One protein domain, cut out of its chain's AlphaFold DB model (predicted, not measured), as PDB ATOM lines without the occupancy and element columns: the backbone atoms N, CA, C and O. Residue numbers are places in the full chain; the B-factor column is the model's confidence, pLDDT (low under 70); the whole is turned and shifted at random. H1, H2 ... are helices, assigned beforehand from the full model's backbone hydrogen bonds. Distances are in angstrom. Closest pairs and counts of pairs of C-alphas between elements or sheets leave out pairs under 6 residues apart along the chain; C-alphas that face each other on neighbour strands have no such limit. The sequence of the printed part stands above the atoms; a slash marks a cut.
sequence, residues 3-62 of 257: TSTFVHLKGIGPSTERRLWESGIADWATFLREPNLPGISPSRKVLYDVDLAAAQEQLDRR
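AT A GLANCE: This is residues 3 to 62 of the 257 residues of the protein "RNase_H_2 domain-containing protein" of Nitrospira defluvii (UniProt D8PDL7). A long helix, H3, makes the longest axis; the short H2 packs on its middle stretch at a steep tilt, while H1 is set off from both, beyond the half of H3 where H3 begins. The unnamed residues 3 to 13 loop ahead of H1. The printed part has 60 residues with three named helices, H1, H2, H3 in chain order, and no named strand: all helix. It is compact, with a radius of gyration of the C-alphas of 10.8 A and spans of 31 by 21 by 20 A.

HOW THE PARTS SIT: Start at H3, residues 42 to 60; with residues 49 to 52 alone it touches H2, residues 28 to 33. Their closest C-alphas, of Leu 32 and Asp 49, are 6.0 A apart. The two run opposite ways at a steep tilt of 45 degrees. H1, residues 14 to 22, is apart from H2 and H3. Every O i to N i+4 pair is within hydrogen-bond range in H1 and H2, and 14 of 15 in H3.

IN THESE COORDINATES: Find C-alpha 42 at (14.641, -42.777, 6.709); from there H3 runs 26.8 A to C-alpha 60 at (40.566, -38.890, 1.351). H1 begins at C-alpha 14, (19.692, -33.177, -10.669), and spans 12.3 A; H2 spans 8.7 A.

THE WHOLE: The C-alphas of Gly 39 and Arg 61, the two farthest apart, are 31.3 A apart. The printed part has no cut; the link from H1 to H2 is tight, that from H2 to H3 short. No printed residue is under 70 in pLDDT.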
ATOM      1  N   THR A   3      32.121 -32.738  -2.950       96.56
ATOM      2  CA  THR A   3      31.422 -32.965  -1.669       96.56
ATOM      3  C   THR A   3      30.043 -32.311  -1.585       96.56
ATOM      4  O   THR A   3      29.301 -32.538  -0.637       96.56
ATOM      5  N   SER A   4      29.687 -31.489  -2.571       96.31
ATOM      6  CA  SER A   4      28.380 -30.844  -2.672       96.31
ATOM      7  C   SER A   4      27.430 -31.605  -3.587       96.31
ATOM      8  O   SER A   4      26.268 -31.228  -3.677       96.31
ATOM      9  N   THR A   5      27.888 -32.639  -4.305       96.25
ATOM     10  CA  THR A   5      27.036 -33.360  -5.252       96.25
ATOM     11  C   THR A   5      26.470 -34.647  -4.676       96.25
ATOM     12  O   THR A   5      27.171 -35.415  -4.024       96.25
ATOM     13  N   PHE A   6      25.202 -34.917  -4.970       97.19
ATOM     14  CA  PHE A   6      24.481 -36.112  -4.533       97.19
ATOM     15  C   PHE A   6      24.047 -36.997  -5.706       97.19
ATOM     16  O   PHE A   6      23.522 -38.080  -5.478       97.19
ATOM     17  N   VAL A   7      24.271 -36.580  -6.959       96.12
ATOM     18  CA  VAL A   7      23.828 -37.342  -8.150       96.12
ATOM     19  C   VAL A   7      24.548 -38.677  -8.354       96.12
ATOM     20  O   VAL A   7      24.119 -39.471  -9.183       96.12
ATOM     21  N   HIS A   8      25.627 -38.929  -7.610       94.75
ATOM     22  CA  HIS A   8      26.278 -40.238  -7.561       94.75
ATOM     23  C   HIS A   8      25.485 -41.255  -6.715       94.75
ATOM     24  O   HIS A   8      25.692 -42.460  -6.840       94.75
ATOM     25  N   LEU A   9      24.552 -40.794  -5.872       96.19
ATOM     26  CA  LEU A   9      23.697 -41.657  -5.065       96.19
ATOM     27  C   LEU A   9      22.541 -42.208  -5.904       96.19
ATOM     28  O   LEU A   9      21.814 -41.477  -6.585       96.19
ATOM     29  N   LYS A  10      22.325 -43.523  -5.816       93.62
ATOM     30  CA  LYS A  10      21.327 -44.230  -6.623       93.62
ATOM     31  C   LYS A  10      19.920 -43.668  -6.402       93.62
ATOM     32  O   LYS A  10      19.317 -43.860  -5.354       93.62
ATOM     33  N   GLY A  11      19.351 -43.073  -7.449       93.56
ATOM     34  CA  GLY A  11      17.994 -42.519  -7.428       93.56
ATOM     35  C   GLY A  11      17.919 -41.033  -7.074       93.56
ATOM     36  O   GLY A  11      16.814 -40.497  -7.010       93.56
ATOM     37  N   ILE A  12      19.057 -40.355  -6.890       95.94
ATOM     38  CA  ILE A  12      19.120 -38.896  -6.808       95.94
ATOM     39  C   ILE A  12      19.494 -38.337  -8.183       95.94
ATOM     40  O   ILE A  12      20.602 -38.517  -8.675       95.94
ATOM     41  N   GLY A  13      18.546 -37.646  -8.815       94.81
ATOM     42  CA  GLY A  13      18.793 -36.885 -10.041       94.81
ATOM     43  C   GLY A  13      19.064 -35.399  -9.768       94.81
ATOM     44  O   GLY A  13      18.876 -34.941  -8.637       94.81
ATOM     45  N   PRO A  14      19.406 -34.609 -10.806       94.12
ATOM     46  CA  PRO A  14      19.692 -33.177 -10.669       94.12
ATOM     47  C   PRO A  14      18.576 -32.374  -9.984       94.12
ATOM     48  O   PRO A  14      18.854 -31.478  -9.194       94.12
ATOM     49  N   SER A  15      17.307 -32.709 -10.238       94.38
ATOM     50  CA  SER A  15      16.169 -32.032  -9.599       94.38
ATOM     51  C   SER A  15      16.084 -32.318  -8.097       94.38
ATOM     52  O   SER A  15      15.767 -31.429  -7.313       94.38
ATOM     53  N   THR A  16      16.372 -33.555  -7.681       95.88
ATOM     54  CA  THR A  16      16.391 -33.939  -6.262       95.88
ATOM     55  C   THR A  16      17.586 -33.322  -5.548       95.88
ATOM     56  O   THR A  16      17.416 -32.788  -4.459       95.88
ATOM     57  N   GLU A  17      18.765 -33.343  -6.177       96.50
ATOM     58  CA  GLU A  17      19.967 -32.653  -5.692       96.50
ATOM     59  C   GLU A  17      19.698 -31.158  -5.469       96.50
ATOM     60  O   GLU A  17      19.967 -30.641  -4.388       96.50
ATOM     61  N   ARG A  18      19.079 -30.480  -6.443       95.69
ATOM     62  CA  ARG A  18      18.736 -29.061  -6.315       95.69
ATOM     63  C   ARG A  18      17.819 -28.782  -5.125       95.69
ATOM     64  O   ARG A  18      18.090 -27.864  -4.360       95.69
ATOM     65  N   ARG A  19      16.787 -29.607  -4.927       95.31
ATOM     66  CA  ARG A  19      15.884 -29.477  -3.774       95.31
ATOM     67  C   ARG A  19      16.613 -29.670  -2.441       95.31
ATOM     68  O   ARG A  19      16.277 -28.998  -1.473       95.31
ATOM     69  N   LEU A  20      17.593 -30.578  -2.378       96.50
ATOM     70  CA  LEU A  20      18.428 -30.746  -1.183       96.50
ATOM     71  C   LEU A  20      19.209 -29.462  -0.890       96.50
ATOM     72  O   LEU A  20      19.134 -28.953   0.229       96.50
ATOM     73  N   TRP A  21      19.863 -28.878  -1.894       96.56
ATOM     74  CA  TRP A  21      20.582 -27.615  -1.718       96.56
ATOM     75  C   TRP A  21      19.671 -26.468  -1.272       96.56
ATOM     76  O   TRP A  21      19.998 -25.770  -0.318       96.56
ATOM     77  N   GLU A  22      18.509 -26.305  -1.909       95.00
ATOM     78  CA  GLU A  22      17.518 -25.273  -1.561       95.00
ATOM     79  C   GLU A  22      16.958 -25.444  -0.140       95.00
ATOM     80  O   GLU A  22      16.541 -24.473   0.484       95.00
ATOM     81  N   SER A  23      16.992 -26.665   0.399       94.56
ATOM     82  CA  SER A  23      16.630 -26.962   1.789       94.56
ATOM     83  C   SER A  23      17.775 -26.800   2.799       94.56
ATOM     84  O   SER A  23      17.612 -27.156   3.962       94.56
ATOM     85  N   GLY A  24      18.932 -26.286   2.373       94.75
ATOM     86  CA  GLY A  24      20.103 -26.067   3.230       94.75
ATOM     87  C   GLY A  24      21.065 -27.255   3.325       94.75
ATOM     88  O   GLY A  24      22.068 -27.174   4.030       94.75
ATOM     89  N   ILE A  25      20.819 -28.346   2.595       96.62
ATOM     90  CA  ILE A  25      21.690 -29.529   2.567       96.62
ATOM     91  C   ILE A  25      22.740 -29.338   1.473       96.62
ATOM     92  O   ILE A  25      22.627 -29.887   0.380       96.62
ATOM     93  N   ALA A  26      23.731 -28.489   1.747       93.94
ATOM     94  CA  ALA A  26      24.707 -28.030   0.754       93.94
ATOM     95  C   ALA A  26      25.825 -29.043   0.437       93.94
ATOM     96  O   ALA A  26      26.442 -28.969  -0.628       93.94
ATOM     97  N   ASP A  27      26.108 -29.971   1.353       96.50
ATOM     98  CA  ASP A  27      27.232 -30.903   1.255       96.50
ATOM     99  C   ASP A  27      26.993 -32.226   1.996       96.50
ATOM    100  O   ASP A  27      26.015 -32.396   2.731       96.50
ATOM    101  N   TRP A  28      27.902 -33.181   1.785       97.88
ATOM    102  CA  TRP A  28      27.879 -34.497   2.426       97.88
ATOM    103  C   TRP A  28      27.887 -34.397   3.952       97.88
ATOM    104  O   TRP A  28      27.154 -35.123   4.616       97.88
ATOM    105  N   ALA A  29      28.658 -33.471   4.527       97.38
ATOM    106  CA  ALA A  29      28.742 -33.311   5.976       97.38
ATOM    107  C   ALA A  29      27.396 -32.883   6.581       97.38
ATOM    108  O   ALA A  29      26.979 -33.393   7.620       97.38
ATOM    109  N   THR A  30      26.703 -31.954   5.929       97.00
ATOM    110  CA  THR A  30      25.375 -31.484   6.331       97.00
ATOM    111  C   THR A  30      24.325 -32.565   6.122       97.00
ATOM    112  O   THR A  30      23.515 -32.799   7.016       97.00
ATOM    113  N   PHE A  31      24.395 -33.293   5.004       97.75
ATOM    114  CA  PHE A  31      23.537 -34.447   4.739       97.75
ATOM    115  C   PHE A  31      23.654 -35.508   5.843       97.75
ATOM    116  O   PHE A  31      22.641 -35.989   6.343       97.75
ATOM    117  N   LEU A  32      24.878 -35.854   6.253       97.44
ATOM    118  CA  LEU A  32      25.133 -36.868   7.279       97.44
ATOM    119  C   LEU A  32      24.617 -36.447   8.663       97.44
ATOM    120  O   LEU A  32      24.096 -37.287   9.393       97.44
ATOM    121  N   ARG A  33      24.721 -35.158   9.022       96.94
ATOM    122  CA  ARG A  33      24.227 -34.642  10.313       96.94
ATOM    123  C   ARG A  33      22.704 -34.586  10.402       96.94
ATOM    124  O   ARG A  33      22.171 -34.738  11.497       96.94
ATOM    125  N   GLU A  34      22.019 -34.331   9.291       96.31
ATOM    126  CA  GLU A  34      20.573 -34.129   9.300       96.31
ATOM    127  C   GLU A  34      19.822 -35.476   9.344       96.31
ATOM    128  O   GLU A  34      19.943 -36.282   8.413       96.31
ATOM    129  N   PRO A  35      19.024 -35.757  10.393       92.75
ATOM    130  CA  PRO A  35      18.269 -37.005  10.482       92.75
ATOM    131  C   PRO A  35      17.132 -37.096   9.455       92.75
ATOM    132  O   PRO A  35      16.797 -38.200   9.025       92.75
ATOM    133  N   ASN A  36      16.534 -35.965   9.055       93.88
ATOM    134  CA  ASN A  36      15.368 -35.940   8.174       93.88
ATOM    135  C   ASN A  36      15.621 -35.095   6.925       93.88
ATOM    136  O   ASN A  36      15.727 -33.876   6.989       93.88
ATOM    137  N   LEU A  37      15.637 -35.741   5.759       95.31
ATOM    138  CA  LEU A  37      15.899 -35.070   4.489       95.31
ATOM    139  C   LEU A  37      14.638 -34.952   3.618       95.31
ATOM    140  O   LEU A  37      13.861 -35.908   3.507       95.31
ATOM    141  N   PRO A  38      14.434 -33.819   2.923       91.81
ATOM    142  CA  PRO A  38      13.221 -33.585   2.151       91.81
ATOM    143  C   PRO A  38      13.076 -34.546   0.964       91.81
ATOM    144  O   PRO A  38      13.802 -34.508  -0.037       91.81
ATOM    145  N   GLY A  39      12.052 -35.395   1.057       92.50
ATOM    146  CA  GLY A  39      11.710 -36.394   0.046       92.50
ATOM    147  C   GLY A  39      12.694 -37.563  -0.047       92.50
ATOM    148  O   GLY A  39      12.743 -38.227  -1.082       92.50
ATOM    149  N   ILE A  40      13.453 -37.822   1.020       96.12
ATOM    150  CA  ILE A  40      14.244 -39.040   1.212       96.12
ATOM    151  C   ILE A  40      13.683 -39.760   2.443       96.12
ATOM    152  O   ILE A  40      13.544 -39.168   3.508       96.12
ATOM    153  N   SER A  41      13.325 -41.040   2.301       96.44
ATOM    154  CA  SER A  41      12.825 -41.832   3.430       96.44
ATOM    155  C   SER A  41      13.948 -42.146   4.428       96.44
ATOM    156  O   SER A  41      15.096 -42.298   4.001       96.44
ATOM    157  N   PRO A  42      13.637 -42.374   5.719       96.06
ATOM    158  CA  PRO A  42      14.641 -42.777   6.709       96.06
ATOM    159  C   PRO A  42      15.443 -44.018   6.286       96.06
ATOM    160  O   PRO A  42      16.658 -44.062   6.437       96.06
ATOM    161  N   SER A  43      14.786 -44.998   5.660       96.12
ATOM    162  CA  SER A  43      15.451 -46.198   5.135       96.12
ATOM    163  C   SER A  43      16.460 -45.903   4.020       96.12
ATOM    164  O   SER A  43      17.523 -46.513   3.988       96.12
ATOM    165  N   ARG A  44      16.156 -44.964   3.111       96.62
ATOM    166  CA  ARG A  44      17.099 -44.539   2.065       96.62
ATOM    167  C   ARG A  44      18.221 -43.686   2.638       96.62
ATOM    168  O   ARG A  44      19.349 -43.830   2.191       96.62
ATOM    169  N   LYS A  45      17.924 -42.840   3.627       97.38
ATOM    170  CA  LYS A  45      18.922 -42.019   4.320       97.38
ATOM    171  C   LYS A  45      20.034 -42.882   4.915       97.38
ATOM    172  O   LYS A  45      21.191 -42.611   4.639       97.38
ATOM    173  N   VAL A  46      19.690 -43.973   5.605       97.31
ATOM    174  CA  VAL A  46      20.687 -44.912   6.155       97.31
ATOM    175  C   VAL A  46      21.600 -45.489   5.066       97.31
ATOM    176  O   VAL A  46      22.805 -45.576   5.270       97.31
ATOM    177  N   LEU A  47      21.054 -45.858   3.901       97.56
ATOM    178  CA  LEU A  47      21.864 -46.357   2.781       97.56
ATOM    179  C   LEU A  47      22.778 -45.265   2.213       97.56
ATOM    180  O   LEU A  47      23.964 -45.497   2.015       97.56
ATOM    181  N   TYR A  48      22.237 -44.065   2.008       98.06
ATOM    182  CA  TYR A  48      23.011 -42.934   1.507       98.06
ATOM    183  C   TYR A  48      24.106 -42.492   2.478       98.06
ATOM    184  O   TYR A  48      25.168 -42.093   2.024       98.06
ATOM    185  N   ASP A  49      23.899 -42.599   3.790       98.25
ATOM    186  CA  ASP A  49      24.938 -42.288   4.775       98.25
ATOM    187  C   ASP A  49      26.138 -43.238   4.647       98.25
ATOM    188  O   ASP A  49      27.284 -42.798   4.731       98.25
ATOM    189  N   VAL A  50      25.884 -44.524   4.378       97.81
ATOM    190  CA  VAL A  50      26.937 -45.513   4.100       97.81
ATOM    191  C   VAL A  50      27.655 -45.189   2.789       97.81
ATOM    192  O   VAL A  50      28.885 -45.166   2.764       97.81
ATOM    193  N   ASP A  51      26.908 -44.896   1.721       97.56
ATOM    194  CA  ASP A  51      27.480 -44.550   0.414       97.56
ATOM    195  C   ASP A  51      28.340 -43.276   0.490       97.56
ATOM    196  O   ASP A  51      29.445 -43.238  -0.048       97.56
ATOM    197  N   LEU A  52      27.873 -42.248   1.205       98.12
ATOM    198  CA  LEU A  52      28.600 -40.991   1.401       98.12
ATOM    199  C   LEU A  52      29.846 -41.171   2.270       98.12
ATOM    200  O   LEU A  52      30.881 -40.579   1.969       98.12
ATOM    201  N   ALA A  53      29.781 -41.993   3.319       97.44
ATOM    202  CA  ALA A  53      30.955 -42.321   4.124       97.44
ATOM    203  C   ALA A  53      32.017 -43.061   3.291       97.44
ATOM    204  O   ALA A  53      33.200 -42.727   3.363       97.44
ATOM    205  N   ALA A  54      31.598 -44.010   2.447       97.38
ATOM    206  CA  ALA A  54      32.493 -44.694   1.519       97.38
ATOM    207  C   ALA A  54      33.087 -43.721   0.486       97.38
ATOM    208  O   ALA A  54      34.294 -43.740   0.246       97.38
ATOM    209  N   ALA A  55      32.274 -42.830  -0.089       97.81
ATOM    210  CA  ALA A  55      32.743 -41.807  -1.021       97.81
ATOM    211  C   ALA A  55      33.754 -40.850  -0.366       97.81
ATOM    212  O   ALA A  55      34.749 -40.492  -0.997       97.81
ATOM    213  N   GLN A  56      33.549 -40.484   0.904       98.00
ATOM    214  CA  GLN A  56      34.499 -39.677   1.669       98.00
ATOM    215  C   GLN A  56      35.838 -40.401   1.847       98.00
ATOM    216  O   GLN A  56      36.879 -39.810   1.580       98.00
ATOM    217  N   GLU A  57      35.837 -41.690   2.191       98.00
ATOM    218  CA  GLU A  57      37.077 -42.470   2.298       98.00
ATOM    219  C   GLU A  57      37.835 -42.539   0.958       98.00
ATOM    220  O   GLU A  57      39.064 -42.435   0.914       98.00
ATOM    221  N   GLN A  58      37.117 -42.685  -0.161       97.88
ATOM    222  CA  GLN A  58      37.729 -42.669  -1.495       97.88
ATOM    223  C   GLN A  58      38.293 -41.290  -1.851       97.88
ATOM    224  O   GLN A  58      39.364 -41.205  -2.459       97.88
ATOM    225  N   LEU A  59      37.609 -40.217  -1.450       97.25
ATOM    226  CA  LEU A  59      38.090 -38.847  -1.608       97.25
ATOM    227  C   LEU A  59      39.363 -38.596  -0.790       97.25
ATOM    228  O   LEU A  59      40.325 -38.054  -1.332       97.25
ATOM    229  N   ASP A  60      39.405 -39.045   0.463       97.06
ATOM    230  CA  ASP A  60      40.566 -38.890   1.351       97.06
ATOM    231  C   ASP A  60      41.804 -39.607   0.788       97.06
ATOM    232  O   ASP A  60      42.930 -39.121   0.898       97.06
ATOM    233  N   ARG A  61      41.594 -40.734   0.096       97.06
ATOM    234  CA  ARG A  61      42.634 -41.475  -0.639       97.06
ATOM    235  C   ARG A  61      42.939 -40.906  -2.031       97.06
ATOM    236  O   ARG A  61      43.782 -41.458  -2.734       97.06
ATOM    237  N   ARG A  62      42.241 -39.845  -2.450       95.94
ATOM    238  CA  ARG A  62      42.268 -39.257  -3.802       95.94
ATOM    239  C   ARG A  62      42.062 -40.285  -4.921       95.94
ATOM    240  O   ARG A  62      42.684 -40.201  -5.974       95.94
TER     241      ARG A  62